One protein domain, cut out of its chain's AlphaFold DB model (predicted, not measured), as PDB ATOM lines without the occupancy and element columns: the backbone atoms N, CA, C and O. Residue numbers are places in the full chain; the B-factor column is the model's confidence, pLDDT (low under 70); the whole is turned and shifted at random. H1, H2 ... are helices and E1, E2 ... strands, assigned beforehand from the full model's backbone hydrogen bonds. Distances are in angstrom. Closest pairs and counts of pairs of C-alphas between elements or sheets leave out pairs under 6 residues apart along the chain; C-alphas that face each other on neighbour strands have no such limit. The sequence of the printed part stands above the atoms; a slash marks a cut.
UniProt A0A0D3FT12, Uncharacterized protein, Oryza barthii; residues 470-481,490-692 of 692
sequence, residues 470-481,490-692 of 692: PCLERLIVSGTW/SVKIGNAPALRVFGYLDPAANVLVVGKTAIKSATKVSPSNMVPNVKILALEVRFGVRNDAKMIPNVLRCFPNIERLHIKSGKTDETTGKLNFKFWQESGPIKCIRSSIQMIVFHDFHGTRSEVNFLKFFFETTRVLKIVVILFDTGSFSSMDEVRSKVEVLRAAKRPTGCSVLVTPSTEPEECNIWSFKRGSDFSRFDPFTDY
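Overview. This is residues 470 to 481 and 490 to 692 of the 692 residues of an uncharacterized protein of Oryza barthii (UniProt A0A0D3FT12). A twisted wall of seven parallel strands has H5 and H6 packed over one face, with the shorter H2, H3 and H4 on the same side as H5, while the stretch after E9, with H7, folds back past the other side. A small parallel pair, E2 and E4, lies near the E1 and E3 end. The 215 printed residues hold E1 E2 E3 E4 E5 H1 H2 E6 H3 H4 E7 H5 E8 H6 E9 H7 in that order, seven helices and nine strands. The class is mixed, with 103 residues, under half, in named elements. The whole is compact, with a radius of gyration of the C-alphas of 16.5 A and spans of 48 by 39 by 38 A.

Arrangement. The large sheet runs E1, residues 474 to 478, E3, 501 to 505, E5, 536 to 541, E6, 564 to 569, E7, 599 to 605, E8, 627 to 632, and E9, 660 to 665. Within hydrogen-bond range are, for instance, N 475 and O 501 at 2.9 A, N 502 and O 536 at 3.0 A, N 537 and O 564 at 3.0 A, N 565 and O 599 at 3.0 A, N 600 and O 627 at 3.0 A, and N 628 and O 660 at 2.9 A. E2, residues 490 to 495, and E4, 510 to 514, are parallel neighbours, with N 491 and O 511 at 2.9 A. Four strand-helix-strand units, parallel neighbour strands with helices between, have right-handed crossovers: E5 to E6 through H1, 546 to 549, and H2, 552 to 558; E6 to E7 through H3, 581 to 585, and H4, 591 to 595; E7 to E8 through H5, 609 to 621; E8 to E9 through H6, 640 to 651. H1 is only just not on the sheet, with 4 pairs of C-alphas within 10 A. H2 only grazes it with residues 552 to 556, and H7, 677 to 681, with its residues 677 to 681. H5 runs along E7, at 2 degrees on the local plane, at a height over the sheet of 10.0 A. H6, at a height of 9.5 A, touches H5; their closest C-alphas, Leu 650 and Lys 616, are 6.3 A apart. H3 touches H5, the closest C-alphas being Phe 581 and Asn 613 at 5.3 A. H4 only just touches H2 and H5, with 3 pairs of C-alphas within 8 A each. Every O i to N i+4 pair is within hydrogen-bond range in H2, H3, H4, H5 and H7, and 7 of 8 in H6; H1 is too short for such a pair.

Along the chain. E1 begins at C-alpha 474, (3.566, -34.901, -26.554). H5 is 18.2 A long, E9 16.8 A and H6 15.9 A. H7 ends at C-alpha 681, (10.444, -35.719, -22.101).

Size, cuts and confidence. The farthest C-alphas, Lys 516 and Asp 641, are 49.0 A apart. Residues 482 to 489 are not printed, a gap of 13.4 A between C-alphas 481 and 490. The links E4 to E5, E6 to H3 and E9 to H7 are long. The mean pLDDT of the printed part is 81.2; 39 residues are under 70, among them 665 to 680.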
ATOM      1  N   PRO A 470       4.958 -32.669 -37.534       95.88
ATOM      2  CA  PRO A 470       4.536 -34.036 -37.839       95.88
ATOM      3  C   PRO A 470       4.999 -35.080 -36.821       95.88
ATOM      4  O   PRO A 470       4.300 -36.070 -36.625       95.88
ATOM      5  N   CYS A 471       6.130 -34.838 -36.156       96.50
ATOM      6  CA  CYS A 471       6.724 -35.746 -35.178       96.50
ATOM      7  C   CYS A 471       6.275 -35.483 -33.734       96.50
ATOM      8  O   CYS A 471       6.718 -36.201 -32.843       96.50
ATOM      9  N   LEU A 472       5.413 -34.487 -33.479       97.50
ATOM     10  CA  LEU A 472       5.034 -34.115 -32.115       97.50
ATOM     11  C   LEU A 472       4.203 -35.219 -31.470       97.50
ATOM     12  O   LEU A 472       3.042 -35.385 -31.815       97.50
ATOM     13  N   GLU A 473       4.774 -35.930 -30.504       96.25
ATOM     14  CA  GLU A 473       4.109 -36.989 -29.745       96.25
ATOM     15  C   GLU A 473       3.414 -36.453 -28.490       96.25
ATOM     16  O   GLU A 473       2.369 -36.975 -28.087       96.25
ATOM     17  N   ARG A 474       3.994 -35.421 -27.859       94.69
ATOM     18  CA  ARG A 474       3.566 -34.901 -26.554       94.69
ATOM     19  C   ARG A 474       3.501 -33.378 -26.550       94.69
ATOM     20  O   ARG A 474       4.521 -32.720 -26.743       94.69
ATOM     21  N   LEU A 475       2.326 -32.830 -26.254       95.19
ATOM     22  CA  LEU A 475       2.134 -31.409 -25.974       95.19
ATOM     23  C   LEU A 475       1.610 -31.242 -24.550       95.19
ATOM     24  O   LEU A 475       0.449 -31.539 -24.269       95.19
ATOM     25  N   ILE A 476       2.467 -30.757 -23.659       89.25
ATOM     26  CA  ILE A 476       2.120 -30.536 -22.260       89.25
ATOM     27  C   ILE A 476       2.015 -29.044 -21.996       89.25
ATOM     28  O   ILE A 476       2.960 -28.299 -22.231       89.25
ATOM     29  N   VAL A 477       0.866 -28.608 -21.498       86.94
ATOM     30  CA  VAL A 477       0.600 -27.212 -21.134       86.94
ATOM     31  C   VAL A 477       0.069 -27.240 -19.709       86.94
ATOM     32  O   VAL A 477      -0.833 -28.019 -19.463       86.94
ATOM     33  N   SER A 478       0.638 -26.520 -18.744       74.81
ATOM     34  CA  SER A 478       0.188 -26.606 -17.339       74.81
ATOM     35  C   SER A 478       0.505 -25.340 -16.545       74.81
ATOM     36  O   SER A 478       1.505 -24.677 -16.820       74.81
ATOM     37  N   GLY A 479      -0.317 -25.011 -15.541       61.50
ATOM     38  CA  GLY A 479      -0.031 -23.953 -14.564       61.50
ATOM     39  C   GLY A 479       0.040 -22.545 -15.161       61.50
ATOM     40  O   GLY A 479       0.950 -21.789 -14.847       61.50
ATOM     41  N   THR A 480      -0.867 -22.188 -16.070       58.88
ATOM     42  CA  THR A 480      -0.832 -20.882 -16.749       58.88
ATOM     43  C   THR A 480      -0.947 -19.715 -15.763       58.88
ATOM     44  O   THR A 480      -1.962 -19.603 -15.075       58.88
ATOM     45  N   TRP A 481       0.046 -18.815 -15.732       50.06
ATOM     46  CA  TRP A 481      -0.028 -17.578 -14.940       50.06
ATOM     47  C   TRP A 481      -1.049 -16.610 -15.530       50.06
ATOM     48  O   TRP A 481      -1.051 -16.348 -16.739       50.06
ATOM     49  N   SER A 490      -4.816 -18.934 -26.104       88.25
ATOM     50  CA  SER A 490      -5.332 -19.921 -27.059       88.25
ATOM     51  C   SER A 490      -4.317 -21.023 -27.332       88.25
ATOM     52  O   SER A 490      -3.120 -20.768 -27.433       88.25
ATOM     53  N   VAL A 491      -4.796 -22.259 -27.459       92.81
ATOM     54  CA  VAL A 491      -3.987 -23.412 -27.865       92.81
ATOM     55  C   VAL A 491      -4.568 -23.940 -29.164       92.81
ATOM     56  O   VAL A 491      -5.664 -24.498 -29.174       92.81
ATOM     57  N   LYS A 492      -3.858 -23.732 -30.273       94.25
ATOM     58  CA  LYS A 492      -4.274 -24.141 -31.613       94.25
ATOM     59  C   LYS A 492      -3.552 -25.413 -32.028       94.25
ATOM     60  O   LYS A 492      -2.327 -25.436 -32.103       94.25
ATOM     61  N   ILE A 493      -4.314 -26.455 -32.335       94.00
ATOM     62  CA  ILE A 493      -3.799 -27.715 -32.871       94.00
ATOM     63  C   ILE A 493      -4.052 -27.725 -34.383       94.00
ATOM     64  O   ILE A 493      -5.197 -27.838 -34.833       94.00
ATOM     65  N   GLY A 494      -2.976 -27.549 -35.151       90.88
ATOM     66  CA  GLY A 494      -2.921 -27.703 -36.604       90.88
ATOM     67  C   GLY A 494      -2.432 -29.097 -37.000       90.88
ATOM     68  O   GLY A 494      -2.995 -30.099 -36.561       90.88
ATOM     69  N   ASN A 495      -1.393 -29.181 -37.838       89.75
ATOM     70  CA  ASN A 495      -0.890 -30.459 -38.345       89.75
ATOM     71  C   ASN A 495       0.072 -31.133 -37.348       89.75
ATOM     72  O   ASN A 495       1.258 -30.803 -37.291       89.75
ATOM     73  N   ALA A 496      -0.446 -32.089 -36.574       94.75
ATOM     74  CA  ALA A 496       0.321 -32.901 -35.621       94.75
ATOM     75  C   ALA A 496      -0.143 -34.375 -35.613       94.75
ATOM     76  O   ALA A 496      -0.736 -34.844 -34.638       94.75
ATOM     77  N   PRO A 497       0.073 -35.128 -36.709       94.56
ATOM     78  CA  PRO A 497      -0.377 -36.512 -36.846       94.56
ATOM     79  C   PRO A 497       0.193 -37.460 -35.785       94.56
ATOM     80  O   PRO A 497      -0.505 -38.389 -35.391       94.56
ATOM     81  N   ALA A 498       1.406 -37.232 -35.276       96.31
ATOM     82  CA  ALA A 498       1.985 -38.073 -34.229       96.31
ATOM     83  C   ALA A 498       1.472 -37.766 -32.808       96.31
ATOM     84  O   ALA A 498       1.886 -38.451 -31.876       96.31
ATOM     85  N   LEU A 499       0.580 -36.783 -32.609       96.81
ATOM     86  CA  LEU A 499       0.203 -36.322 -31.268       96.81
ATOM     87  C   LEU A 499      -0.598 -37.382 -30.510       96.81
ATOM     88  O   LEU A 499      -1.758 -37.650 -30.827       96.81
ATOM     89  N   ARG A 500       0.021 -37.959 -29.474       95.81
ATOM     90  CA  ARG A 500      -0.546 -39.025 -28.632       95.81
ATOM     91  C   ARG A 500      -0.900 -38.554 -27.228       95.81
ATOM     92  O   ARG A 500      -1.809 -39.124 -26.624       95.81
ATOM     93  N   VAL A 501      -0.207 -37.539 -26.718       95.44
ATOM     94  CA  VAL A 501      -0.353 -37.037 -25.348       95.44
ATOM     95  C   VAL A 501      -0.614 -35.534 -25.373       95.44
ATOM     96  O   VAL A 501       0.168 -34.783 -25.957       95.44
ATOM     97  N   PHE A 502      -1.690 -35.089 -24.720       95.12
ATOM     98  CA  PHE A 502      -2.042 -33.672 -24.616       95.12
ATOM     99  C   PHE A 502      -2.543 -33.310 -23.209       95.12
ATOM    100  O   PHE A 502      -3.417 -33.992 -22.686       95.12
ATOM    101  N   GLY A 503      -2.030 -32.237 -22.597       87.94
ATOM    102  CA  GLY A 503      -2.561 -31.681 -21.334       87.94
ATOM    103  C   GLY A 503      -1.491 -31.248 -20.321       87.94
ATOM    104  O   GLY A 503      -0.317 -31.447 -20.575       87.94
ATOM    105  N   TYR A 504      -1.778 -30.629 -19.174       82.88
ATOM    106  CA  TYR A 504      -3.060 -30.240 -18.571       82.88
ATOM    107  C   TYR A 504      -3.663 -28.972 -19.182       82.88
ATOM    108  O   TYR A 504      -3.405 -27.847 -18.752       82.88
ATOM    109  N   LEU A 505      -4.552 -29.149 -20.152       87.25
ATOM    110  CA  LEU A 505      -5.337 -28.022 -20.629       87.25
ATOM    111  C   LEU A 505      -6.357 -27.651 -19.546       87.25
ATOM    112  O   LEU A 505      -7.200 -28.476 -19.207       87.25
ATOM    113  N   ASP A 506      -6.324 -26.419 -19.048       85.81
ATOM    114  CA  ASP A 506      -7.464 -25.815 -18.350       85.81
ATOM    115  C   ASP A 506      -8.389 -25.199 -19.417       85.81
ATOM    116  O   ASP A 506      -8.014 -24.183 -20.012       85.81
ATOM    117  N   PRO A 507      -9.567 -25.788 -19.711       80.56
ATOM    118  CA  PRO A 507     -10.446 -25.315 -20.782       80.56
ATOM    119  C   PRO A 507     -11.239 -24.057 -20.426       80.56
ATOM    120  O   PRO A 507     -11.807 -23.425 -21.317       80.56
ATOM    121  N   ALA A 508     -11.318 -23.705 -19.141       76.88
ATOM    122  CA  ALA A 508     -11.844 -22.415 -18.719       76.88
ATOM    123  C   ALA A 508     -10.809 -21.325 -18.976       76.88
ATOM    124  O   ALA A 508     -11.137 -20.199 -19.362       76.88
ATOM    125  N   ALA A 509      -9.538 -21.683 -18.792       76.06
ATOM    126  CA  ALA A 509      -8.454 -20.755 -18.970       76.06
ATOM    127  C   ALA A 509      -7.971 -20.593 -20.413       76.06
ATOM    128  O   ALA A 509      -7.497 -19.522 -20.802       76.06
ATOM    129  N   ASN A 510      -8.061 -21.660 -21.197       82.94
ATOM    130  CA  ASN A 510      -7.419 -21.754 -22.491       82.94
ATOM    131  C   ASN A 510      -8.435 -22.109 -23.564       82.94
ATOM    132  O   ASN A 510      -9.088 -23.153 -23.515       82.94
ATOM    133  N   VAL A 511      -8.528 -21.255 -24.580       88.19
ATOM    134  CA  VAL A 511      -9.366 -21.526 -25.743       88.19
ATOM    135  C   VAL A 511      -8.657 -22.552 -26.615       88.19
ATOM    136  O   VAL A 511      -7.680 -22.238 -27.296       88.19
ATOM    137  N   LEU A 512      -9.164 -23.783 -26.614       91.38
ATOM    138  CA  LEU A 512      -8.735 -24.804 -27.561       91.38
ATOM    139  C   LEU A 512      -9.259 -24.453 -28.957       91.38
ATOM    140  O   LEU A 512     -10.457 -24.241 -29.146       91.38
ATOM    141  N   VAL A 513      -8.371 -24.422 -29.942       92.62
ATOM    142  CA  VAL A 513      -8.711 -24.249 -31.354       92.62
ATOM    143  C   VAL A 513      -8.240 -25.487 -32.101       92.62
ATOM    144  O   VAL A 513      -7.065 -25.839 -32.039       92.62
ATOM    145  N   VAL A 514      -9.140 -26.150 -32.821       88.56
ATOM    146  CA  VAL A 514      -8.786 -27.287 -33.681       88.56
ATOM    147  C   VAL A 514      -9.155 -26.937 -35.113       88.56
ATOM    148  O   VAL A 514     -10.307 -26.595 -35.409       88.56
ATOM    149  N   GLY A 515      -8.159 -26.966 -35.999       80.88
ATOM    150  CA  GLY A 515      -8.295 -26.413 -37.343       80.88
ATOM    151  C   GLY A 515      -8.598 -24.912 -37.287       80.88
ATOM    152  O   GLY A 515      -7.801 -24.127 -36.781       80.88
ATOM    153  N   LYS A 516      -9.767 -24.503 -37.795       82.25
ATOM    154  CA  LYS A 516     -10.217 -23.095 -37.813       82.25
ATOM    155  C   LYS A 516     -11.272 -22.771 -36.746       82.25
ATOM    156  O   LYS A 516     -11.812 -21.668 -36.738       82.25
ATOM    157  N   THR A 517     -11.597 -23.713 -35.861       86.31
ATOM    158  CA  THR A 517     -12.736 -23.585 -34.941       86.31
ATOM    159  C   THR A 517     -12.271 -23.476 -33.496       86.31
ATOM    160  O   THR A 517     -11.613 -24.376 -32.983       86.31
ATOM    161  N   ALA A 518     -12.673 -22.396 -32.823       89.50
ATOM    162  CA  ALA A 518     -12.534 -22.258 -31.378       89.50
ATOM    163  C   ALA A 518     -13.618 -23.073 -30.655       89.50
ATOM    164  O   ALA A 518     -14.818 -22.909 -30.905       89.50
ATOM    165  N   ILE A 519     -13.196 -23.950 -29.750       88.25
ATOM    166  CA  ILE A 519     -14.080 -24.818 -28.979       88.25
ATOM    167  C   ILE A 519     -14.650 -24.023 -27.804       88.25
ATOM    168  O   ILE A 519     -13.921 -23.565 -26.930       88.25
ATOM    169  N   LYS A 520     -15.972 -23.851 -27.802       83.75
ATOM    170  CA  LYS A 520     -16.782 -23.198 -26.767       83.75
ATOM    171  C   LYS A 520     -17.867 -24.165 -26.286       83.75
ATOM    172  O   LYS A 520     -18.096 -25.206 -26.901       83.75
ATOM    173  N   SER A 521     -18.578 -23.826 -25.215       76.75
ATOM    174  CA  SER A 521     -19.616 -24.678 -24.606       76.75
ATOM    175  C   SER A 521     -20.798 -24.985 -25.540       76.75
ATOM    176  O   SER A 521     -21.377 -26.064 -25.459       76.75
ATOM    177  N   ALA A 522     -21.118 -24.086 -26.474       74.88
ATOM    178  CA  ALA A 522     -22.172 -24.273 -27.478       74.88
ATOM    179  C   ALA A 522     -21.658 -24.791 -28.840       74.88
ATOM    180  O   ALA A 522     -22.434 -24.918 -29.787       74.88
ATOM    181  N   THR A 523     -20.357 -25.067 -28.983       80.94
ATOM    182  CA  THR A 523     -19.772 -25.454 -30.275       80.94
ATOM    183  C   THR A 523     -20.208 -26.861 -30.685       80.94
ATOM    184  O   THR A 523     -19.960 -27.835 -29.974       80.94
ATOM    185  N   LYS A 524     -20.783 -26.995 -31.888       81.19
ATOM    186  CA  LYS A 524     -21.046 -28.297 -32.514       81.19
ATOM    187  C   LYS A 524     -19.759 -28.832 -33.147       81.19
ATOM    188  O   LYS A 524     -19.343 -28.367 -34.203       81.19
ATOM    189  N   VAL A 525     -19.122 -29.796 -32.486       84.81
ATOM    190  CA  VAL A 525     -17.862 -30.406 -32.944       84.81
ATOM    191  C   VAL A 525     -18.121 -31.280 -34.177       84.81
ATOM    192  O   VAL A 525     -18.929 -32.208 -34.123       84.81
ATOM    193  N   SER A 526     -17.436 -30.985 -35.283       85.06
ATOM    194  CA  SER A 526     -17.469 -31.771 -36.525       85.06
ATOM    195  C   SER A 526     -16.238 -32.688 -36.639       85.06
ATOM    196  O   SER A 526     -15.274 -32.493 -35.897       85.06
ATOM    197  N   PRO A 527     -16.201 -33.658 -37.576       83.88
ATOM    198  CA  PRO A 527     -15.017 -34.498 -37.796       83.88
ATOM    199  C   PRO A 527     -13.730 -33.708 -38.079       83.88
ATOM    200  O   PRO A 527     -12.657 -34.118 -37.652       83.88
ATOM    201  N   SER A 528     -13.834 -32.538 -38.724       84.62
ATOM    202  CA  SER A 528     -12.690 -31.646 -38.993       84.62
ATOM    203  C   SER A 528     -12.098 -30.988 -37.736       84.62
ATOM    204  O   SER A 528     -11.013 -30.418 -37.781       84.62
ATOM    205  N   ASN A 529     -12.808 -31.074 -36.607       86.88
ATOM    206  CA  ASN A 529     -12.383 -30.563 -35.306       86.88
ATOM    207  C   ASN A 529     -11.881 -31.683 -34.380       86.88
ATOM    208  O   ASN A 529     -11.720 -31.457 -33.182       86.88
ATOM    209  N   MET A 530     -11.683 -32.895 -34.907       91.19
ATOM    210  CA  MET A 530     -11.207 -34.039 -34.136       91.19
ATOM    211  C   MET A 530      -9.700 -34.240 -34.306       91.19
ATOM    212  O   MET A 530      -9.163 -34.152 -35.405       91.19
ATOM    213  N   VAL A 531      -9.039 -34.605 -33.212       92.69
ATOM    214  CA  VAL A 531      -7.641 -35.027 -33.139       92.69
ATOM    215  C   VAL A 531      -7.628 -36.485 -32.653       92.69
ATOM    216  O   VAL A 531      -7.469 -36.758 -31.460       92.69
ATOM    217  N   PRO A 532      -7.880 -37.461 -33.546       92.81
ATOM    218  CA  PRO A 532      -8.150 -38.851 -33.165       92.81
ATOM    219  C   PRO A 532      -6.929 -39.621 -32.648       92.81
ATOM    220  O   PRO A 532      -7.102 -40.716 -32.109       92.81
ATOM    221  N   ASN A 533      -5.722 -39.081 -32.821       94.62
ATOM    222  CA  ASN A 533      -4.467 -39.750 -32.468       94.62
ATOM    223  C   ASN A 533      -4.129 -39.630 -30.974       94.62
ATOM    224  O   ASN A 533      -3.375 -40.454 -30.452       94.62
ATOM    225  N   VAL A 534      -4.738 -38.670 -30.267       96.62
ATOM    226  CA  VAL A 534      -4.528 -38.474 -28.829       96.62
ATOM    227  C   VAL A 534      -5.119 -39.647 -28.050       96.62
ATOM    228  O   VAL A 534      -6.319 -39.921 -28.111       96.62
ATOM    229  N   LYS A 535      -4.254 -40.327 -27.295       96.06
ATOM    230  CA  LYS A 535      -4.576 -41.464 -26.425       96.06
ATOM    231  C   LYS A 535      -4.605 -41.085 -24.953       96.06
ATOM    232  O   LYS A 535      -5.338 -41.708 -24.191       96.06
ATOM    233  N   ILE A 536      -3.832 -40.075 -24.561       95.69
ATOM    234  CA  ILE A 536      -3.734 -39.614 -23.179       95.69
ATOM    235  C   ILE A 536      -4.081 -38.131 -23.150       95.69
ATOM    236  O   ILE A 536      -3.409 -37.325 -23.796       95.69
ATOM    237  N   LEU A 537      -5.150 -37.790 -22.431       96.38
ATOM    238  CA  LEU A 537      -5.615 -36.417 -22.266       96.38
ATOM    239  C   LEU A 537      -5.586 -36.041 -20.786       96.38
ATOM    240  O   LEU A 537      -6.168 -36.754 -19.973       96.38
ATOM    241  N   ALA A 538      -4.977 -34.904 -20.460       93.12
ATOM    242  CA  ALA A 538      -5.009 -34.323 -19.124       93.12
ATOM    243  C   ALA A 538      -5.726 -32.966 -19.128       93.12
ATOM    244  O   ALA A 538      -5.443 -32.111 -19.972       93.12
ATOM    245  N   LEU A 539      -6.657 -32.770 -18.193       92.31
ATOM    246  CA  LEU A 539      -7.439 -31.543 -18.035       92.31
ATOM    247  C   LEU A 539      -7.399 -31.057 -16.586       92.31
ATOM    248  O   LEU A 539      -7.456 -31.860 -15.657       92.31
ATOM    249  N   GLU A 540      -7.362 -29.742 -16.401       88.44
ATOM    250  CA  GLU A 540      -7.609 -29.097 -15.107       88.44
ATOM    251  C   GLU A 540      -9.031 -28.528 -15.099       88.44
ATOM    252  O   GLU A 540      -9.461 -27.889 -16.063       88.44
ATOM    253  N   VAL A 541      -9.799 -28.840 -14.052       87.44
ATOM    254  CA  VAL A 541     -11.233 -28.544 -13.991       87.44
ATOM    255  C   VAL A 541     -11.597 -27.952 -12.638       87.44
ATOM    256  O   VAL A 541     -11.430 -28.579 -11.594       87.44
ATOM    257  N   ARG A 542     -12.185 -26.755 -12.660       85.81
ATOM    258  CA  ARG A 542     -12.770 -26.106 -11.481       85.81
ATOM    259  C   ARG A 542     -14.217 -26.556 -11.297       85.81
ATOM    260  O   ARG A 542     -15.147 -25.951 -11.825       85.81
ATOM    261  N   PHE A 543     -14.427 -27.629 -10.536       84.38
ATOM    262  CA  PHE A 543     -15.761 -28.214 -10.310       84.38
ATOM    263  C   PHE A 543     -16.731 -27.311  -9.524       84.38
ATOM    264  O   PHE A 543     -17.941 -27.558  -9.541       84.38
ATOM    265  N   GLY A 544     -16.228 -26.265  -8.857       81.25
ATOM    266  CA  GLY A 544     -17.039 -25.214  -8.232       81.25
ATOM    267  C   GLY A 544     -17.631 -24.204  -9.227       81.25
ATOM    268  O   GLY A 544     -18.612 -23.530  -8.903       81.25
ATOM    269  N   VAL A 545     -17.094 -24.118 -10.452       83.00
ATOM    270  CA  VAL A 545     -17.507 -23.134 -11.460       83.00
ATOM    271  C   VAL A 545     -18.285 -23.814 -12.586       83.00
ATOM    272  O   VAL A 545     -17.736 -24.537 -13.418       83.00
ATOM    273  N   ARG A 546     -19.601 -23.571 -12.660       82.94
ATOM    274  CA  ARG A 546     -20.478 -24.292 -13.605       82.94
ATOM    275  C   ARG A 546     -20.112 -24.043 -15.070       82.94
ATOM    276  O   ARG A 546     -20.263 -24.943 -15.893       82.94
ATOM    277  N   ASN A 547     -19.675 -22.833 -15.415       81.75
ATOM    278  CA  ASN A 547     -19.331 -22.482 -16.796       81.75
ATOM    279  C   ASN A 547     -18.056 -23.178 -17.283       81.75
ATOM    280  O   ASN A 547     -18.002 -23.583 -18.443       81.75
ATOM    281  N   ASP A 548     -17.101 -23.412 -16.391       82.56
ATOM    282  CA  ASP A 548     -15.858 -24.120 -16.688       82.56
ATOM    283  C   ASP A 548     -16.142 -25.584 -17.029       82.56
ATOM    284  O   ASP A 548     -15.718 -26.105 -18.062       82.56
ATOM    285  N   ALA A 549     -16.976 -26.227 -16.210       85.62
ATOM    286  CA  ALA A 549     -17.390 -27.610 -16.411       85.62
ATOM    287  C   ALA A 549     -18.168 -27.833 -17.724       85.62
ATOM    288  O   ALA A 549     -18.066 -28.905 -18.324       85.62
ATOM    289  N   LYS A 550     -18.908 -26.827 -18.223       87.12
ATOM    290  CA  LYS A 550     -19.655 -26.916 -19.499       87.12
ATOM    291  C   LYS A 550     -18.752 -27.093 -20.723       87.12
ATOM    292  O   LYS A 550     -19.235 -27.519 -21.768       87.12
ATOM    293  N   MET A 551     -17.467 -26.753 -20.627       87.31
ATOM    294  CA  MET A 551     -16.521 -26.875 -21.743       87.31
ATOM    295  C   MET A 551     -16.051 -28.319 -21.950       87.31
ATOM    296  O   MET A 551     -15.777 -28.727 -23.081       87.31
ATOM    297  N   ILE A 552     -16.003 -29.109 -20.872       91.25
ATOM    298  CA  ILE A 552     -15.415 -30.457 -20.849       91.25
ATOM    299  C   ILE A 552     -16.029 -31.398 -21.897       91.25
ATOM    300  O   ILE A 552     -15.263 -32.015 -22.640       91.25
ATOM    301  N   PRO A 553     -17.367 -31.488 -22.062       91.38
ATOM    302  CA  PRO A 553     -17.968 -32.343 -23.084       91.38
ATOM    303  C   PRO A 553     -17.466 -32.060 -24.505       91.38
ATOM    304  O   PRO A 553     -17.193 -32.990 -25.264       91.38
ATOM    305  N   ASN A 554     -17.314 -30.786 -24.875       90.75
ATOM    306  CA  ASN A 554     -16.880 -30.409 -26.222       90.75
ATOM    307  C   ASN A 554     -15.379 -30.608 -26.421       90.75
ATOM    308  O   ASN A 554     -14.973 -31.029 -27.502       90.75
ATOM    309  N   VAL A 555     -14.569 -30.403 -25.380       92.56
ATOM    310  CA  VAL A 555     -13.151 -30.785 -25.406       92.56
ATOM    311  C   VAL A 555     -13.019 -32.294 -25.620       92.56
ATOM    312  O   VAL A 555     -12.336 -32.717 -26.546       92.56
ATOM    313  N   LEU A 556     -13.748 -33.118 -24.860       93.69
ATOM    314  CA  LEU A 556     -13.719 -34.579 -25.007       93.69
ATOM    315  C   LEU A 556     -14.176 -35.054 -26.397       93.69
ATOM    316  O   LEU A 556     -13.634 -36.024 -26.923       93.69
ATOM    317  N   ARG A 557     -15.126 -34.357 -27.035       93.38
ATOM    318  CA  ARG A 557     -15.535 -34.637 -28.427       93.38
ATOM    319  C   ARG A 557     -14.427 -34.409 -29.449       93.38
ATOM    320  O   ARG A 557     -14.430 -35.083 -30.477       93.38
ATOM    321  N   CYS A 558     -13.496 -33.497 -29.180       93.56
ATOM    322  CA  CYS A 558     -12.348 -33.262 -30.054       93.56
ATOM    323  C   CYS A 558     -11.355 -34.432 -30.010       93.56
ATOM    324  O   CYS A 558     -10.583 -34.606 -30.942       93.56
ATOM    325  N   PHE A 559     -11.395 -35.280 -28.980       95.50
ATOM    326  CA  PHE A 559     -10.445 -36.375 -28.777       95.50
ATOM    327  C   PHE A 559     -11.198 -37.716 -28.669       95.50
ATOM    328  O   PHE A 559     -11.406 -38.258 -27.583       95.50
ATOM    329  N   PRO A 560     -11.667 -38.273 -29.799       94.31
ATOM    330  CA  PRO A 560     -12.617 -39.386 -29.800       94.31
ATOM    331  C   PRO A 560     -12.066 -40.736 -29.318       94.31
ATOM    332  O   PRO A 560     -12.873 -41.612 -29.021       94.31
ATOM    333  N   ASN A 561     -10.742 -40.919 -29.269       95.94
ATOM    334  CA  ASN A 561     -10.093 -42.215 -29.026       95.94
ATOM    335  C   ASN A 561      -9.178 -42.213 -27.781       95.94
ATOM    336  O   ASN A 561      -8.212 -42.978 -27.736       95.94
ATOM    337  N   ILE A 562      -9.467 -41.356 -26.792       96.25
ATOM    338  CA  ILE A 562      -8.730 -41.305 -25.519       96.25
ATOM    339  C   ILE A 562      -8.833 -42.653 -24.801       96.25
ATOM    340  O   ILE A 562      -9.932 -43.164 -24.606       96.25
ATOM    341  N   GLU A 563      -7.696 -43.179 -24.357       95.25
ATOM    342  CA  GLU A 563      -7.574 -44.389 -23.541       95.25
ATOM    343  C   GLU A 563      -7.360 -44.056 -22.060       95.25
ATOM    344  O   GLU A 563      -7.891 -44.760 -21.196       95.25
ATOM    345  N   ARG A 564      -6.635 -42.967 -21.759       94.94
ATOM    346  CA  ARG A 564      -6.406 -42.482 -20.391       94.94
ATOM    347  C   ARG A 564      -6.782 -41.022 -20.232       94.94
ATOM    348  O   ARG A 564      -6.331 -40.172 -20.999       94.94
ATOM    349  N   LEU A 565      -7.603 -40.747 -19.225       95.81
ATOM    350  CA  LEU A 565      -8.065 -39.407 -18.896       95.81
ATOM    351  C   LEU A 565      -7.543 -38.995 -17.520       95.81
ATOM    352  O   LEU A 565      -7.893 -39.607 -16.514       95.81
ATOM    353  N   HIS A 566      -6.745 -37.936 -17.482       92.62
ATOM    354  CA  HIS A 566      -6.279 -37.303 -16.256       92.62
ATOM    355  C   HIS A 566      -7.137 -36.066 -15.998       92.62
ATOM    356  O   HIS A 566      -7.275 -35.208 -16.867       92.62
ATOM    357  N   ILE A 567      -7.722 -35.977 -14.811       91.88
ATOM    358  CA  ILE A 567      -8.502 -34.827 -14.359       91.88
ATOM    359  C   ILE A 567      -7.855 -34.319 -13.091       91.88
ATOM    360  O   ILE A 567      -7.712 -35.084 -12.148       91.88
ATOM    361  N   LYS A 568      -7.482 -33.048 -13.059       87.75
ATOM    362  CA  LYS A 568      -7.001 -32.386 -11.853       87.75
ATOM    363  C   LYS A 568      -8.057 -31.415 -11.347       87.75
ATOM    364  O   LYS A 568      -8.565 -30.615 -12.139       87.75
ATOM    365  N   SER A 569      -8.395 -31.492 -10.063       85.88
ATOM    366  CA  SER A 569      -9.298 -30.515  -9.456       85.88
ATOM    367  C   SER A 569      -8.580 -29.188  -9.230       85.88
ATOM    368  O   SER A 569      -7.496 -29.143  -8.652       85.88
ATOM    369  N   GLY A 570      -9.167 -28.098  -9.719       77.12
ATOM    370  CA  GLY A 570      -8.697 -26.745  -9.425       77.12
ATOM    371  C   GLY A 570      -9.395 -26.170  -8.190       77.12
ATOM    372  O   GLY A 570     -10.614 -26.310  -8.059       77.12
ATOM    373  N   LYS A 571      -8.646 -25.467  -7.326       67.81
ATOM    374  CA  LYS A 571      -9.200 -24.718  -6.181       67.81
ATOM    375  C   LYS A 571     -10.137 -23.596  -6.677       67.81
ATOM    376  O   LYS A 571      -9.913 -23.012  -7.740       67.81
ATOM    377  N   THR A 572     -11.205 -23.316  -5.930       61.69
ATOM    378  CA  THR A 572     -12.195 -22.271  -6.251       61.69
ATOM    379  C   THR A 572     -12.603 -21.514  -4.994       61.69
ATOM    380  O   THR A 572     -13.102 -22.151  -4.068       61.69
ATOM    381  N   ASP A 573     -12.474 -20.187  -5.000       52.56
ATOM    382  CA  ASP A 573     -12.875 -19.326  -3.873       52.56
ATOM    383  C   ASP A 573     -14.393 -19.056  -3.864       52.56
ATOM    384  O   ASP A 573     -15.006 -18.910  -2.809       52.56
ATOM    385  N   GLU A 574     -15.033 -19.100  -5.041       56.06
ATOM    386  CA  GLU A 574     -16.474 -18.896  -5.215       56.06
ATOM    387  C   GLU A 574     -17.124 -20.027  -6.027       56.06
ATOM    388  O   GLU A 574     -16.654 -20.416  -7.103       56.06
ATOM    389  N   THR A 575     -18.257 -20.551  -5.545       68.69
ATOM    390  CA  THR A 575     -19.016 -21.595  -6.249       68.69
ATOM    391  C   THR A 575     -20.204 -21.005  -7.006       68.69
ATOM    392  O   THR A 575     -21.142 -20.501  -6.393       68.69
ATOM    393  N   THR A 576     -20.232 -21.137  -8.335       65.38
ATOM    394  CA  THR A 576     -21.311 -20.594  -9.195       65.38
ATOM    395  C   THR A 576     -22.428 -21.603  -9.497       65.38
ATOM    396  O   THR A 576     -23.342 -21.333 -10.279       65.38
ATOM    397  N   GLY A 577     -22.382 -22.793  -8.889       64.12
ATOM    398  CA  GLY A 577     -23.464 -23.777  -8.946       64.12
ATOM    399  C   GLY A 577     -23.012 -25.212  -8.668       64.12
ATOM    400  O   GLY A 577     -21.849 -25.561  -8.830       64.12
ATOM    401  N   LYS A 578     -23.955 -26.075  -8.269       75.94
ATOM    402  CA  LYS A 578     -23.694 -27.497  -7.986       75.94
ATOM    403  C   LYS A 578     -23.784 -28.329  -9.269       75.94
ATOM    404  O   LYS A 578     -24.817 -28.309  -9.941       75.94
ATOM    405  N   LEU A 579     -22.743 -29.103  -9.579       83.31
ATOM    406  CA  LEU A 579     -22.738 -30.033 -10.711       83.31
ATOM    407  C   LEU A 579     -23.359 -31.356 -10.265       83.31
ATOM    408  O   LEU A 579     -22.817 -32.074  -9.422       83.31
ATOM    409  N   ASN A 580     -24.540 -31.662 -10.795       85.25
ATOM    410  CA  ASN A 580     -25.226 -32.920 -10.529       85.25
ATOM    411  C   ASN A 580     -25.013 -33.917 -11.677       85.25
ATOM    412  O   ASN A 580     -24.433 -33.601 -12.710       85.25
ATOM    413  N   PHE A 581     -25.490 -35.141 -11.495       83.12
ATOM    414  CA  PHE A 581     -25.393 -36.176 -12.519       83.12
ATOM    415  C   PHE A 581     -26.145 -35.814 -13.820       83.12
ATOM    416  O   PHE A 581     -25.632 -36.057 -14.911       83.12
ATOM    417  N   LYS A 582     -27.319 -35.166 -13.721       85.31
ATOM    418  CA  LYS A 582     -28.125 -34.745 -14.885       85.31
ATOM    419  C   LYS A 582     -27.392 -33.737 -15.776       85.31
ATOM    420  O   LYS A 582     -27.454 -33.866 -16.991       85.31
ATOM    421  N   PHE A 583     -26.632 -32.814 -15.184       86.94
ATOM    422  CA  PHE A 583     -25.815 -31.839 -15.911       86.94
ATOM    423  C   PHE A 583     -24.880 -32.507 -16.932       86.94
ATOM    424  O   PHE A 583     -24.754 -32.045 -18.065       86.94
ATOM    425  N   TRP A 584     -24.250 -33.621 -16.556       87.12
ATOM    426  CA  TRP A 584     -23.366 -34.359 -17.458       87.12
ATOM    427  C   TRP A 584     -24.148 -35.174 -18.500       87.12
ATOM    428  O   TRP A 584     -23.730 -35.249 -19.653       87.12
ATOM    429  N   GLN A 585     -25.313 -35.723 -18.137       84.75
ATOM    430  CA  GLN A 585     -26.184 -36.451 -19.071       84.75
ATOM    431  C   GLN A 585     -26.784 -35.565 -20.169       84.75
ATOM    432  O   GLN A 585     -26.878 -36.006 -21.314       84.75
ATOM    433  N   GLU A 586     -27.144 -34.320 -19.847       87.00
ATOM    434  CA  GLU A 586     -27.686 -33.331 -20.798       87.00
ATOM    435  C   GLU A 586     -26.736 -33.062 -21.970       87.00
ATOM    436  O   GLU A 586     -27.165 -32.658 -23.048       87.00
ATOM    437  N   SER A 587     -25.443 -33.344 -21.794       83.19
ATOM    438  CA  SER A 587     -24.463 -33.212 -22.866       83.19
ATOM    439  C   SER A 587     -24.675 -34.221 -23.997       83.19
ATOM    440  O   SER A 587     -24.145 -33.999 -25.081       83.19
ATOM    441  N   GLY A 588     -25.423 -35.308 -23.796       85.38
ATOM    442  CA  GLY A 588     -25.603 -36.371 -24.787       85.38
ATOM    443  C   GLY A 588     -24.383 -37.301 -24.920       85.38
ATOM    444  O   GLY A 588     -23.401 -37.168 -24.188       85.38
ATOM    445  N   PRO A 589     -24.417 -38.280 -25.844       87.94
ATOM    446  CA  PRO A 589     -23.381 -39.304 -25.947       87.94
ATOM    447  C   PRO A 589     -22.037 -38.730 -26.422       87.94
ATOM    448  O   PRO A 589     -21.967 -37.961 -27.382       87.94
ATOM    449  N   ILE A 590     -20.953 -39.161 -25.774       91.44
ATOM    450  CA  ILE A 590     -19.571 -38.816 -26.130       91.44
ATOM    451  C   ILE A 590     -18.813 -40.114 -26.414       91.44
ATOM    452  O   ILE A 590     -18.778 -41.018 -25.577       91.44
ATOM    453  N   LYS A 591     -18.221 -40.226 -27.611       92.00
ATOM    454  CA  LYS A 591     -17.610 -41.472 -28.108       92.00
ATOM    455  C   LYS A 591     -16.510 -42.007 -27.184       92.00
ATOM    456  O   LYS A 591     -16.549 -43.191 -26.837       92.00
ATOM    457  N   CYS A 592     -15.573 -41.148 -26.776       93.00
ATOM    458  CA  CYS A 592     -14.436 -41.552 -25.947       93.00
ATOM    459  C   CYS A 592     -14.891 -42.065 -24.573       93.00
ATOM    460  O   CYS A 592     -14.448 -43.132 -24.155       93.00
ATOM    461  N   ILE A 593     -15.857 -41.387 -23.941       91.94
ATOM    462  CA  ILE A 593     -16.475 -41.838 -22.686       91.94
ATOM    463  C   ILE A 593     -17.150 -43.188 -22.886       91.94
ATOM    464  O   ILE A 593     -16.899 -44.114 -22.139       91.94
ATOM    465  N   ARG A 594     -17.966 -43.365 -23.925       90.00
ATOM    466  CA  ARG A 594     -18.723 -44.613 -24.092       90.00
ATOM    467  C   ARG A 594     -17.837 -45.832 -24.367       90.00
ATOM    468  O   ARG A 594     -18.203 -46.934 -23.960       90.00
ATOM    469  N   SER A 595     -16.739 -45.667 -25.110       90.75
ATOM    470  CA  SER A 595     -16.082 -46.802 -25.783       90.75
ATOM    471  C   SER A 595     -14.554 -46.797 -25.829       90.75
ATOM    472  O   SER A 595     -13.991 -47.751 -26.356       90.75
ATOM    473  N   SER A 596     -13.869 -45.775 -25.309       93.31
ATOM    474  CA  SER A 596     -12.403 -45.679 -25.445       93.31
ATOM    475  C   SER A 596     -11.667 -45.544 -24.117       93.31
ATOM    476  O   SER A 596     -10.605 -46.142 -23.971       93.31
ATOM    477  N   ILE A 597     -12.228 -44.818 -23.146       95.12
ATOM    478  CA  ILE A 597     -11.554 -44.539 -21.872       95.12
ATOM    479  C   ILE A 597     -11.482 -45.810 -21.022       95.12
ATOM    480  O   ILE A 597     -12.499 -46.341 -20.579       95.12
ATOM    481  N   GLN A 598     -10.257 -46.277 -20.787       93.12
ATOM    482  CA  GLN A 598      -9.950 -47.466 -19.991       93.12
ATOM    483  C   GLN A 598      -9.450 -47.111 -18.593       93.12
ATOM    484  O   GLN A 598      -9.640 -47.895 -17.663       93.12
ATOM    485  N   MET A 599      -8.817 -45.948 -18.439       92.38
ATOM    486  CA  MET A 599      -8.290 -45.481 -17.164       92.38
ATOM    487  C   MET A 599      -8.642 -44.017 -16.927       92.38
ATOM    488  O   MET A 599      -8.511 -43.186 -17.829       92.38
ATOM    489  N   ILE A 600      -9.060 -43.709 -15.701       92.62
ATOM    490  CA  ILE A 600      -9.222 -42.335 -15.223       92.62
ATOM    491  C   ILE A 600      -8.297 -42.136 -14.034       92.62
ATOM    492  O   ILE A 600      -8.283 -42.956 -13.120       92.62
ATOM    493  N   VAL A 601      -7.559 -41.037 -14.038       89.25
ATOM    494  CA  VAL A 601      -6.773 -40.597 -12.890       89.25
ATOM    495  C   VAL A 601      -7.313 -39.252 -12.447       89.25
ATOM    496  O   VAL A 601      -7.315 -38.293 -13.217       89.25
ATOM    497  N   PHE A 602      -7.784 -39.190 -11.210       89.31
ATOM    498  CA  PHE A 602      -8.304 -37.985 -10.595       89.31
ATOM    499  C   PHE A 602      -7.272 -37.445  -9.604       89.31
ATOM    500  O   PHE A 602      -7.053 -38.049  -8.560       89.31
ATOM    501  N   HIS A 603      -6.637 -36.334  -9.957       85.31
ATOM    502  CA  HIS A 603      -5.642 -35.617  -9.164       85.31
ATOM    503  C   HIS A 603      -6.323 -34.571  -8.286       85.31
ATOM    504  O   HIS A 603      -7.313 -33.962  -8.709       85.31
ATOM    505  N   ASP A 604      -5.770 -34.350  -7.096       80.62
ATOM    506  CA  ASP A 604      -6.242 -33.363  -6.119       80.62
ATOM    507  C   ASP A 604      -7.743 -33.497  -5.816       80.62
ATOM    508  O   ASP A 604      -8.500 -32.533  -5.808       80.62
ATOM    509  N   PHE A 605      -8.215 -34.727  -5.612       82.88
ATOM    510  CA  PHE A 605      -9.612 -34.977  -5.273       82.88
ATOM    511  C   PHE A 605      -9.932 -34.405  -3.888       82.88
ATOM    512  O   PHE A 605      -9.319 -34.826  -2.911       82.88
ATOM    513  N   HIS A 606     -10.920 -33.509  -3.791       83.38
ATOM    514  CA  HIS A 606     -11.365 -32.896  -2.527       83.38
ATOM    515  C   HIS A 606     -12.621 -33.574  -1.943       83.38
ATOM    516  O   HIS A 606     -13.058 -33.305  -0.820       83.38
ATOM    517  N   GLY A 607     -13.245 -34.480  -2.700       81.56
ATOM    518  CA  GLY A 607     -14.459 -35.176  -2.286       81.56
ATOM    519  C   GLY A 607     -15.708 -34.303  -2.297       81.56
ATOM    520  O   GLY A 607     -16.685 -34.595  -1.607       81.56
ATOM    521  N   THR A 608     -15.718 -33.223  -3.069       85.38
ATOM    522  CA  THR A 608     -16.916 -32.401  -3.212       85.38
ATOM    523  C   THR A 608     -18.019 -33.176  -3.937       85.38
ATOM    524  O   THR A 608     -17.783 -34.081  -4.743       85.38
ATOM    525  N   ARG A 609     -19.278 -32.788  -3.704       84.69
ATOM    526  CA  ARG A 609     -20.426 -33.433  -4.362       84.69
ATOM    527  C   ARG A 609     -20.356 -33.335  -5.894       84.69
ATOM    528  O   ARG A 609     -20.807 -34.254  -6.572       84.69
ATOM    529  N   SER A 610     -19.793 -32.252  -6.433       88.12
ATOM    530  CA  SER A 610     -19.594 -32.060  -7.876       88.12
ATOM    531  C   SER A 610     -18.596 -33.067  -8.463       88.12
ATOM    532  O   SER A 610     -18.887 -33.675  -9.492       88.12
ATOM    533  N   GLU A 611     -17.465 -33.293  -7.789       89.38
ATOM    534  CA  GLU A 611     -16.435 -34.258  -8.208       89.38
ATOM    535  C   GLU A 611     -16.955 -35.700  -8.140       89.38
ATOM    536  O   GLU A 611     -16.799 -36.475  -9.086       89.38
ATOM    537  N   VAL A 612     -17.661 -36.050  -7.057       87.44
ATOM    538  CA  VAL A 612     -18.299 -37.369  -6.903       87.44
ATOM    539  C   VAL A 612     -19.324 -37.612  -8.014       87.44
ATOM    540  O   VAL A 612     -19.350 -38.688  -8.611       87.44
ATOM    541  N   ASN A 613     -20.153 -36.614  -8.346       88.56
ATOM    542  CA  ASN A 613     -21.129 -36.733  -9.433       88.56
ATOM    543  C   ASN A 613     -20.472 -36.864 -10.812       88.56
ATOM    544  O   ASN A 613     -21.008 -37.570 -11.667       88.56
ATOM    545  N   PHE A 614     -19.331 -36.209 -11.033       90.56
ATOM    546  CA  PHE A 614     -18.547 -36.369 -12.255       90.56
ATOM    547  C   PHE A 614     -18.023 -37.803 -12.393       90.56
ATOM    548  O   PHE A 614     -18.270 -38.448 -13.409       90.56
ATOM    549  N   LEU A 615     -17.386 -38.355 -11.356       90.88
ATOM    550  CA  LEU A 615     -16.913 -39.744 -11.380       90.88
ATOM    551  C   LEU A 615     -18.069 -40.742 -11.536       90.88
ATOM    552  O   LEU A 615     -17.973 -41.682 -12.325       90.88
ATOM    553  N   LYS A 616     -19.196 -40.504 -10.855       88.69
ATOM    554  CA  LYS A 616     -20.416 -41.310 -11.009       88.69
ATOM    555  C   LYS A 616     -20.927 -41.311 -12.451       88.69
ATOM    556  O   LYS A 616     -21.286 -42.367 -12.966       88.69
ATOM    557  N   PHE A 617     -20.916 -40.160 -13.123       89.88
ATOM    558  CA  PHE A 617     -21.252 -40.073 -14.542       89.88
ATOM    559  C   PHE A 617     -20.359 -40.972 -15.405       89.88
ATOM    560  O   PHE A 617     -20.881 -41.717 -16.234       89.88
ATOM    561  N   PHE A 618     -19.043 -40.984 -15.180       90.00
ATOM    562  CA  PHE A 618     -18.140 -41.869 -15.921       90.00
ATOM    563  C   PHE A 618     -18.370 -43.351 -15.615       90.00
ATOM    564  O   PHE A 618     -18.375 -44.148 -16.554       90.00
ATOM    565  N   PHE A 619     -18.612 -43.725 -14.355       87.06
ATOM    566  CA  PHE A 619     -18.921 -45.113 -13.991       87.06
ATOM    567  C   PHE A 619     -20.181 -45.637 -14.685       87.06
ATOM    568  O   PHE A 619     -20.180 -46.762 -15.176       87.06
ATOM    569  N   GLU A 620     -21.232 -44.824 -14.780       88.12
ATOM    570  CA  GLU A 620     -22.504 -45.269 -15.359       88.12
ATOM    571  C   GLU A 620     -22.527 -45.233 -16.898       88.12
ATOM    572  O   GLU A 620     -23.339 -45.921 -17.517       88.12
ATOM    573  N   THR A 621     -21.658 -44.441 -17.535       86.94
ATOM    574  CA  THR A 621     -21.686 -44.231 -18.997       86.94
ATOM    575  C   THR A 621     -20.557 -44.913 -19.764       86.94
ATOM    576  O   THR A 621     -20.726 -45.226 -20.949       86.94
ATOM    577  N   THR A 622     -19.416 -45.165 -19.119       87.00
ATOM    578  CA  THR A 622     -18.250 -45.786 -19.759       87.00
ATOM    579  C   THR A 622     -18.418 -47.294 -19.803       87.00
ATOM    580  O   THR A 622     -18.767 -47.889 -18.799       87.00
ATOM    581  N   ARG A 623     -18.161 -47.950 -20.942       87.31
ATOM    582  CA  ARG A 623     -18.315 -49.418 -21.057       87.31
ATOM    583  C   ARG A 623     -17.025 -50.207 -20.864       87.31
ATOM    584  O   ARG A 623     -17.085 -51.389 -20.559       87.31
ATOM    585  N   VAL A 624     -15.875 -49.568 -21.074       91.06
ATOM    586  CA  VAL A 624     -14.553 -50.221 -21.123       91.06
ATOM    587  C   VAL A 624     -13.610 -49.745 -20.011       91.06
ATOM    588  O   VAL A 624     -12.407 -49.992 -20.083       91.06
ATOM    589  N   LEU A 625     -14.144 -49.059 -18.992       90.94
ATOM    590  CA  LEU A 625     -13.374 -48.544 -17.860       90.94
ATOM    591  C   LEU A 625     -12.864 -49.710 -17.013       90.94
ATOM    592  O   LEU A 625     -13.655 -50.511 -16.519       90.94
ATOM    593  N   LYS A 626     -11.546 -49.787 -16.837       88.56
ATOM    594  CA  LYS A 626     -10.867 -50.848 -16.086       88.56
ATOM    595  C   LYS A 626     -10.367 -50.362 -14.733       88.56
ATOM    596  O   LYS A 626     -10.428 -51.104 -13.757       88.56
ATOM    597  N   ILE A 627      -9.837 -49.139 -14.677       88.50
ATOM    598  CA  ILE A 627      -9.160 -48.611 -13.488       88.50
ATOM    599  C   ILE A 627      -9.530 -47.140 -13.293       88.50
ATOM    600  O   ILE A 627      -9.439 -46.341 -14.225       88.50
ATOM    601  N   VAL A 628      -9.905 -46.772 -12.073       89.25
ATOM    602  CA  VAL A 628      -9.970 -45.375 -11.632       89.25
ATOM    603  C   VAL A 628      -9.012 -45.187 -10.468       89.25
ATOM    604  O   VAL A 628      -9.136 -45.870  -9.456       89.25
ATOM    605  N   VAL A 629      -8.063 -44.271 -10.615       85.38
ATOM    606  CA  VAL A 629      -7.125 -43.878  -9.563       85.38
ATOM    607  C   VAL A 629      -7.576 -42.533  -9.010       85.38
ATOM    608  O   VAL A 629      -7.743 -41.585  -9.771       85.38
ATOM    609  N   ILE A 630      -7.804 -42.453  -7.705       86.62
ATOM    610  CA  ILE A 630      -8.162 -41.221  -7.000       86.62
ATOM    611  C   ILE A 630      -6.981 -40.843  -6.111       86.62
ATOM    612  O   ILE A 630      -6.687 -41.540  -5.138       86.62
ATOM    613  N   LEU A 631      -6.323 -39.743  -6.463       82.31
ATOM    614  CA  LEU A 631      -5.294 -39.097  -5.662       82.31
ATOM    615  C   LEU A 631      -5.975 -37.988  -4.864       82.31
ATOM    616  O   LEU A 631      -6.452 -37.012  -5.446       82.31
ATOM    617  N   PHE A 632      -6.093 -38.165  -3.554       76.31
ATOM    618  CA  PHE A 632      -6.748 -37.171  -2.703       76.31
ATOM    619  C   PHE A 632      -5.732 -36.200  -2.107       76.31
ATOM    620  O   PHE A 632      -4.601 -36.573  -1.792       76.31
ATOM    621  N   ASP A 633      -6.164 -34.955  -1.941       70.44
ATOM    622  CA  ASP A 633      -5.379 -33.920  -1.283       70.44
ATOM    623  C   ASP A 633      -5.362 -34.152   0.238       70.44
ATOM    624  O   ASP A 633      -6.416 -34.185   0.878       70.44
ATOM    625  N   THR A 634      -4.175 -34.321   0.828       62.50
ATOM    626  CA  THR A 634      -4.022 -34.602   2.265       62.50
ATOM    627  C   THR A 634      -4.485 -33.448   3.155       62.50
ATOM    628  O   THR A 634      -4.829 -33.699   4.306       62.50
ATOM    629  N   GLY A 635      -4.538 -32.212   2.641       62.69
ATOM    630  CA  GLY A 635      -5.068 -31.053   3.369       62.69
ATOM    631  C   GLY A 635      -6.600 -30.962   3.386       62.69
ATOM    632  O   GLY A 635      -7.173 -30.308   4.255       62.69
ATOM    633  N   SER A 636      -7.281 -31.642   2.458       61.22
ATOM    634  CA  SER A 636      -8.738 -31.552   2.263       61.22
ATOM    635  C   SER A 636      -9.562 -32.532   3.109       61.22
ATOM    636  O   SER A 636     -10.793 -32.466   3.093       61.22
ATOM    637  N   PHE A 637      -8.921 -33.463   3.819       65.06
ATOM    638  CA  PHE A 637      -9.600 -34.502   4.594       65.06
ATOM    639  C   PHE A 637      -9.047 -34.591   6.009       65.06
ATOM    640  O   PHE A 637      -7.839 -34.576   6.223       65.06
ATOM    641  N   SER A 638      -9.946 -34.758   6.975       65.62
ATOM    642  CA  SER A 638      -9.585 -34.904   8.389       65.62
ATOM    643  C   SER A 638      -9.026 -36.293   8.734       65.62
ATOM    644  O   SER A 638      -8.297 -36.447   9.712       65.62
ATOM    645  N   SER A 639      -9.378 -37.319   7.950       68.31
ATOM    646  CA  SER A 639      -8.974 -38.712   8.171       68.31
ATOM    647  C   SER A 639      -9.109 -39.569   6.904       68.31
ATOM    648  O   SER A 639      -9.881 -39.259   5.994       68.31
ATOM    649  N   MET A 640      -8.416 -40.711   6.870       68.25
ATOM    650  CA  MET A 640      -8.576 -41.725   5.814       68.25
ATOM    651  C   MET A 640      -9.979 -42.347   5.778       68.25
ATOM    652  O   MET A 640     -10.428 -42.787   4.717       68.25
ATOM    653  N   ASP A 641     -10.689 -42.375   6.907       73.00
ATOM    654  CA  ASP A 641     -12.059 -42.887   6.973       73.00
ATOM    655  C   ASP A 641     -13.049 -41.941   6.286       73.00
ATOM    656  O   ASP A 641     -13.978 -42.398   5.617       73.00
ATOM    657  N   GLU A 642     -12.808 -40.627   6.351       74.50
ATOM    658  CA  GLU A 642     -13.574 -39.636   5.591       74.50
ATOM    659  C   GLU A 642     -13.387 -39.834   4.078       74.50
ATOM    660  O   GLU A 642     -14.368 -39.883   3.329       74.50
ATOM    661  N   VAL A 643     -12.139 -40.022   3.626       70.75
ATOM    662  CA  VAL A 643     -11.823 -40.338   2.221       70.75
ATOM    663  C   VAL A 643     -12.545 -41.616   1.796       70.75
ATOM    664  O   VAL A 643     -13.228 -41.636   0.768       70.75
ATOM    665  N   ARG A 644     -12.441 -42.680   2.606       75.00
ATOM    666  CA  ARG A 644     -13.092 -43.966   2.340       75.00
ATOM    667  C   ARG A 644     -14.600 -43.792   2.215       75.00
ATOM    668  O   ARG A 644     -15.149 -44.225   1.212       75.00
ATOM    669  N   SER A 645     -15.251 -43.102   3.150       77.75
ATOM    670  CA  SER A 645     -16.697 -42.843   3.128       77.75
ATOM    671  C   SER A 645     -17.151 -42.142   1.840       77.75
ATOM    672  O   SER A 645     -18.098 -42.587   1.185       77.75
ATOM    673  N   LYS A 646     -16.430 -41.102   1.389       75.75
ATOM    674  CA  LYS A 646     -16.755 -40.413   0.125       75.75
ATOM    675  C   LYS A 646     -16.535 -41.302  -1.105       75.75
ATOM    676  O   LYS A 646     -17.299 -41.214  -2.068       75.75
ATOM    677  N   VAL A 647     -15.535 -42.186  -1.078       75.19
ATOM    678  CA  VAL A 647     -15.283 -43.160  -2.155       75.19
ATOM    679  C   VAL A 647     -16.251 -44.352  -2.105       75.19
ATOM    680  O   VAL A 647     -16.587 -44.899  -3.155       75.19
ATOM    681  N   GLU A 648     -16.777 -44.739  -0.941       75.06
ATOM    682  CA  GLU A 648     -17.794 -45.796  -0.824       75.06
ATOM    683  C   GLU A 648     -19.074 -45.430  -1.587       75.06
ATOM    684  O   GLU A 648     -19.667 -46.275  -2.258       75.06
ATOM    685  N   VAL A 649     -19.442 -44.144  -1.624       75.38
ATOM    686  CA  VAL A 649     -20.551 -43.652  -2.465       75.38
ATOM    687  C   VAL A 649     -20.310 -43.956  -3.949       75.38
ATOM    688  O   VAL A 649     -21.246 -44.264  -4.689       75.38
ATOM    689  N   LEU A 650     -19.053 -43.917  -4.395       72.75
ATOM    690  CA  LEU A 650     -18.678 -44.319  -5.748       72.75
ATOM    691  C   LEU A 650     -18.699 -45.840  -5.916       72.75
ATOM    692  O   LEU A 650     -18.904 -46.306  -7.037       72.75
ATOM    693  N   ARG A 651     -18.429 -46.624  -4.859       67.25
ATOM    694  CA  ARG A 651     -18.490 -48.106  -4.860       67.25
ATOM    695  C   ARG A 651     -19.910 -48.624  -4.978       67.25
ATOM    696  O   ARG A 651     -20.120 -49.603  -5.683       67.25
ATOM    697  N   ALA A 652     -20.868 -47.894  -4.421       66.75
ATOM    698  CA  ALA A 652     -22.289 -48.165  -4.582       66.75
ATOM    699  C   ALA A 652     -22.859 -47.777  -5.967       66.75
ATOM    700  O   ALA A 652     -23.997 -48.127  -6.281       66.75
ATOM    701  N   ALA A 653     -22.120 -47.035  -6.804       69.75
ATOM    702  CA  ALA A 653     -22.580 -46.669  -8.145       69.75
ATOM    703  C   ALA A 653     -22.571 -47.876  -9.102       69.75
ATOM    704  O   ALA A 653     -21.742 -48.776  -8.977       69.75
ATOM    705  N   LYS A 654     -23.460 -47.877 -10.108       73.62
ATOM    706  CA  LYS A 654     -23.410 -48.873 -11.189       73.62
ATOM    707  C   LYS A 654     -22.114 -48.675 -11.976       73.62
ATOM    708  O   LYS A 654     -21.873 -47.587 -12.491       73.62
ATOM    709  N   ARG A 655     -21.285 -49.715 -12.049       71.75
ATOM    710  CA  ARG A 655     -19.975 -49.691 -12.710       71.75
ATOM    711  C   ARG A 655     -19.887 -50.754 -13.798       71.75
ATOM    712  O   ARG A 655     -20.620 -51.744 -13.736       71.75
ATOM    713  N   PRO A 656     -18.945 -50.610 -14.740       74.69
ATOM    714  CA  PRO A 656     -18.597 -51.683 -15.655       74.69
ATOM    715  C   PRO A 656     -18.044 -52.869 -14.869       74.69
ATOM    716  O   PRO A 656     -17.307 -52.699 -13.891       74.69
ATOM    717  N   THR A 657     -18.402 -54.073 -15.295       70.62
ATOM    718  CA  THR A 657     -17.887 -55.316 -14.724       70.62
ATOM    719  C   THR A 657     -16.356 -55.333 -14.795       70.62
ATOM    720  O   THR A 657     -15.771 -55.120 -15.852       70.62
ATOM    721  N   GLY A 658     -15.701 -55.561 -13.651       71.06
ATOM    722  CA  GLY A 658     -14.235 -55.601 -13.549       71.06
ATOM    723  C   GLY A 658     -13.532 -54.249 -13.354       71.06
ATOM    724  O   GLY A 658     -12.305 -54.220 -13.326       71.06
ATOM    725  N   CYS A 659     -14.260 -53.136 -13.191       81.62
ATOM    726  CA  CYS A 659     -13.649 -51.834 -12.907       81.62
ATOM    727  C   CYS A 659     -13.113 -51.755 -11.462       81.62
ATOM    728  O   CYS A 659     -13.880 -51.822 -10.498       81.62
ATOM    729  N   SER A 660     -11.807 -51.531 -11.308       83.12
ATOM    730  CA  SER A 660     -11.139 -51.319 -10.017       83.12
ATOM    731  C   SER A 660     -11.044 -49.832  -9.666       83.12
ATOM    732  O   SER A 660     -10.930 -48.979 -10.547       83.12
ATOM    733  N   VAL A 661     -11.119 -49.512  -8.371       83.69
ATOM    734  CA  VAL A 661     -10.947 -48.143  -7.861       83.69
ATOM    735  C   VAL A 661      -9.854 -48.147  -6.810       83.69
ATOM    736  O   VAL A 661     -10.018 -48.749  -5.746       83.69
ATOM    737  N   LEU A 662      -8.757 -47.474  -7.133       81.38
ATOM    738  CA  LEU A 662      -7.585 -47.304  -6.292       81.38
ATOM    739  C   LEU A 662      -7.619 -45.904  -5.689       81.38
ATOM    740  O   LEU A 662      -7.935 -44.935  -6.377       81.38
ATOM    741  N   VAL A 663      -7.312 -45.808  -4.402       79.75
ATOM    742  CA  VAL A 663      -7.282 -44.543  -3.668       79.75
ATOM    743  C   VAL A 663      -5.944 -44.467  -2.965       79.75
ATOM    744  O   VAL A 663      -5.596 -45.380  -2.220       79.75
ATOM    745  N   THR A 664      -5.200 -43.401  -3.211       74.25
ATOM    746  CA  THR A 664      -3.893 -43.167  -2.595       74.25
ATOM    747  C   THR A 664      -3.755 -41.677  -2.285       74.25
ATOM    748  O   THR A 664      -4.353 -40.865  -2.996       74.25
ATOM    749  N   PRO A 665      -3.040 -41.287  -1.218       68.81
ATOM    750  CA  PRO A 665      -2.732 -39.880  -0.991       68.81
ATOM    751  C   PRO A 665      -1.964 -39.311  -2.183       68.81
ATOM    752  O   PRO A 665      -1.158 -40.016  -2.800       68.81
ATOM    753  N   SER A 666      -2.208 -38.038  -2.492       64.38
ATOM    754  CA  SER A 666      -1.342 -37.286  -3.394       64.38
ATOM    755  C   SER A 666       0.054 -37.210  -2.771       64.38
ATOM    756  O   SER A 666       0.228 -36.706  -1.662       64.38
ATOM    757  N   THR A 667       1.052 -37.772  -3.448       51.03
ATOM    758  CA  THR A 667       2.465 -37.745  -3.037       51.03
ATOM    759  C   THR A 667       3.175 -36.461  -3.473       51.03
ATOM    760  O   THR A 667       4.369 -36.296  -3.211       51.03
ATOM    761  N   GLU A 668       2.467 -35.541  -4.134       47.16
ATOM    762  CA  GLU A 668       3.044 -34.345  -4.740       47.16
ATOM    763  C   GLU A 668       2.748 -33.090  -3.895       47.16
ATOM    764  O   GLU A 668       1.590 -32.818  -3.584       47.16
ATOM    765  N   PRO A 669       3.770 -32.304  -3.492       34.97
ATOM    766  CA  PRO A 669       3.571 -31.112  -2.668       34.97
ATOM    767  C   PRO A 669       2.658 -30.075  -3.341       34.97
ATOM    768  O   PRO A 669       2.872 -29.735  -4.505       34.97
ATOM    769  N   GLU A 670       1.736 -29.494  -2.561       35.44
ATOM    770  CA  GLU A 670       0.671 -28.537  -2.940       35.44
ATOM    771  C   GLU A 670       1.104 -27.257  -3.704       35.44
ATOM    772  O   GLU A 670       0.259 -26.455  -4.109       35.44
ATOM    773  N   GLU A 671       2.396 -27.033  -3.963       33.59
ATOM    774  CA  GLU A 671       2.897 -25.840  -4.653       33.59
ATOM    775  C   GLU A 671       3.623 -26.177  -5.974       33.59
ATOM    776  O   GLU A 671       4.781 -26.599  -6.028       33.59
ATOM    777  N   CYS A 672       2.899 -25.934  -7.073       33.50
ATOM    778  CA  CYS A 672       3.405 -25.680  -8.430       33.50
ATOM    779  C   CYS A 672       4.308 -26.739  -9.099       33.50
ATOM    780  O   CYS A 672       5.059 -26.400 -10.012       33.50
ATOM    781  N   ASN A 673       4.248 -28.020  -8.731       40.97
ATOM    782  CA  ASN A 673       5.018 -29.050  -9.443       40.97
ATOM    783  C   ASN A 673       4.232 -30.347  -9.619       40.97
ATOM    784  O   ASN A 673       4.664 -31.392  -9.161       40.97
ATOM    785  N   ILE A 674       3.132 -30.277 -10.367       36.38
ATOM    786  CA  ILE A 674       2.524 -31.496 -10.912       36.38
ATOM    787  C   ILE A 674       3.516 -32.156 -11.903       36.38
ATOM    788  O   ILE A 674       3.558 -33.366 -12.073       36.38
ATOM    789  N   TRP A 675       4.352 -31.355 -12.592       47.31
ATOM    790  CA  TRP A 675       5.219 -31.816 -13.688       47.31
ATOM    791  C   TRP A 675       6.703 -31.548 -13.458       47.31
ATOM    792  O   TRP A 675       7.115 -30.409 -13.225       47.31
ATOM    793  N   SER A 676       7.536 -32.574 -13.668       52.66
ATOM    794  CA  SER A 676       8.966 -32.391 -13.930       52.66
ATOM    795  C   SER A 676       9.248 -32.500 -15.431       52.66
ATOM    796  O   SER A 676       8.742 -33.395 -16.107       52.66
ATOM    797  N   PHE A 677      10.088 -31.600 -15.955       59.03
ATOM    798  CA  PHE A 677      10.543 -31.593 -17.355       59.03
ATOM    799  C   PHE A 677      10.991 -32.983 -17.835       59.03
ATOM    800  O   PHE A 677      10.646 -33.409 -18.941       59.03
ATOM    801  N   LYS A 678      11.711 -33.710 -16.969       63.59
ATOM    802  CA  LYS A 678      12.180 -35.078 -17.216       63.59
ATOM    803  C   LYS A 678      11.033 -36.052 -17.479       63.59
ATOM    804  O   LYS A 678      11.117 -36.821 -18.420       63.59
ATOM    805  N   ARG A 679       9.934 -35.999 -16.718       68.56
ATOM    806  CA  ARG A 679       8.799 -36.918 -16.924       68.56
ATOM    807  C   ARG A 679       8.129 -36.727 -18.277       68.56
ATOM    808  O   ARG A 679       7.841 -37.705 -18.959       68.56
ATOM    809  N   GLY A 680       7.897 -35.477 -18.676       67.06
ATOM    810  CA  GLY A 680       7.272 -35.181 -19.965       67.06
ATOM    811  C   GLY A 680       8.136 -35.600 -21.158       67.06
ATOM    812  O   GLY A 680       7.599 -36.108 -22.144       67.06
ATOM    813  N   SER A 681       9.458 -35.439 -21.043       73.31
ATOM    814  CA  SER A 681      10.444 -35.719 -22.101       73.31
ATOM    815  C   SER A 681      10.977 -37.157 -22.108       73.31
ATOM    816  O   SER A 681      11.572 -37.583 -23.093       73.31
ATOM    817  N   ASP A 682      10.724 -37.935 -21.055       78.62
ATOM    818  CA  ASP A 682      11.105 -39.342 -20.975       78.62
ATOM    819  C   ASP A 682      10.174 -40.216 -21.829       78.62
ATOM    820  O   ASP A 682       9.055 -40.567 -21.437       78.62
ATOM    821  N   PHE A 683      10.646 -40.579 -23.023       81.31
ATOM    822  CA  PHE A 683       9.909 -41.430 -23.956       81.31
ATOM    823  C   PHE A 683       9.781 -42.893 -23.503       81.31
ATOM    824  O   PHE A 683       8.957 -43.610 -24.069       81.31
ATOM    825  N   SER A 684      10.524 -43.334 -22.477       80.12
ATOM    826  CA  SER A 684      10.342 -44.671 -21.891       80.12
ATOM    827  C   SER A 684       9.035 -44.778 -21.098       80.12
ATOM    828  O   SER A 684       8.425 -45.845 -21.027       80.12
ATOM    829  N   ARG A 685       8.545 -43.652 -20.560       77.12
ATOM    830  CA  ARG A 685       7.248 -43.574 -19.885       77.12
ATOM    831  C   ARG A 685       6.135 -43.517 -20.911       77.12
ATOM    832  O   ARG A 685       6.028 -42.542 -21.647       77.12
ATOM    833  N   PHE A 686       5.267 -44.523 -20.940       81.88
ATOM    834  CA  PHE A 686       4.113 -44.501 -21.839       81.88
ATOM    835  C   PHE A 686       3.108 -43.403 -21.470       81.88
ATOM    836  O   PHE A 686       2.580 -42.723 -22.349       81.88
ATOM    837  N   ASP A 687       2.870 -43.229 -20.171       83.69
ATOM    838  CA  ASP A 687       2.069 -42.146 -19.624       83.69
ATOM    839  C   ASP A 687       2.980 -41.215 -18.818       83.69
ATOM    840  O   ASP A 687       3.501 -41.621 -17.775       83.69
ATOM    841  N   PRO A 688       3.232 -39.981 -19.286       77.75
ATOM    842  CA  PRO A 688       4.036 -39.048 -18.518       77.75
ATOM    843  C   PRO A 688       3.304 -38.576 -17.259       77.75
ATOM    844  O   PRO A 688       3.958 -37.943 -16.431       77.75
ATOM    845  N   PHE A 689       1.993 -38.858 -17.129       76.12
ATOM    846  CA  PHE A 689       1.127 -38.326 -16.088       76.12
ATOM    847  C   PHE A 689       0.845 -39.194 -14.866       76.12
ATOM    848  O   PHE A 689       0.074 -38.797 -13.989       76.12
ATOM    849  N   THR A 690       1.457 -40.366 -14.796       68.56
ATOM    850  CA  THR A 690       1.260 -41.333 -13.714       68.56
ATOM    851  C   THR A 690       2.507 -41.445 -12.847       68.56
ATOM    852  O   THR A 690       3.622 -41.416 -13.376       68.56
ATOM    853  N   ASP A 691       2.312 -41.643 -11.543       53.84
ATOM    854  CA  ASP A 691       3.393 -41.695 -10.547       53.84
ATOM    855  C   ASP A 691       3.273 -42.881  -9.565       53.84
ATOM    856  O   ASP A 691       3.832 -42.844  -8.472       53.84
ATOM    857  N   TYR A 692       2.542 -43.930  -9.957       48.22
ATOM    858  CA  TYR A 692       2.210 -45.105  -9.134       48.22
ATOM    859  C   TYR A 692       2.802 -46.395  -9.684       48.22
ATOM    860  O   TYR A 692       2.777 -46.573 -10.926       48.22
TER     861      TYR A 692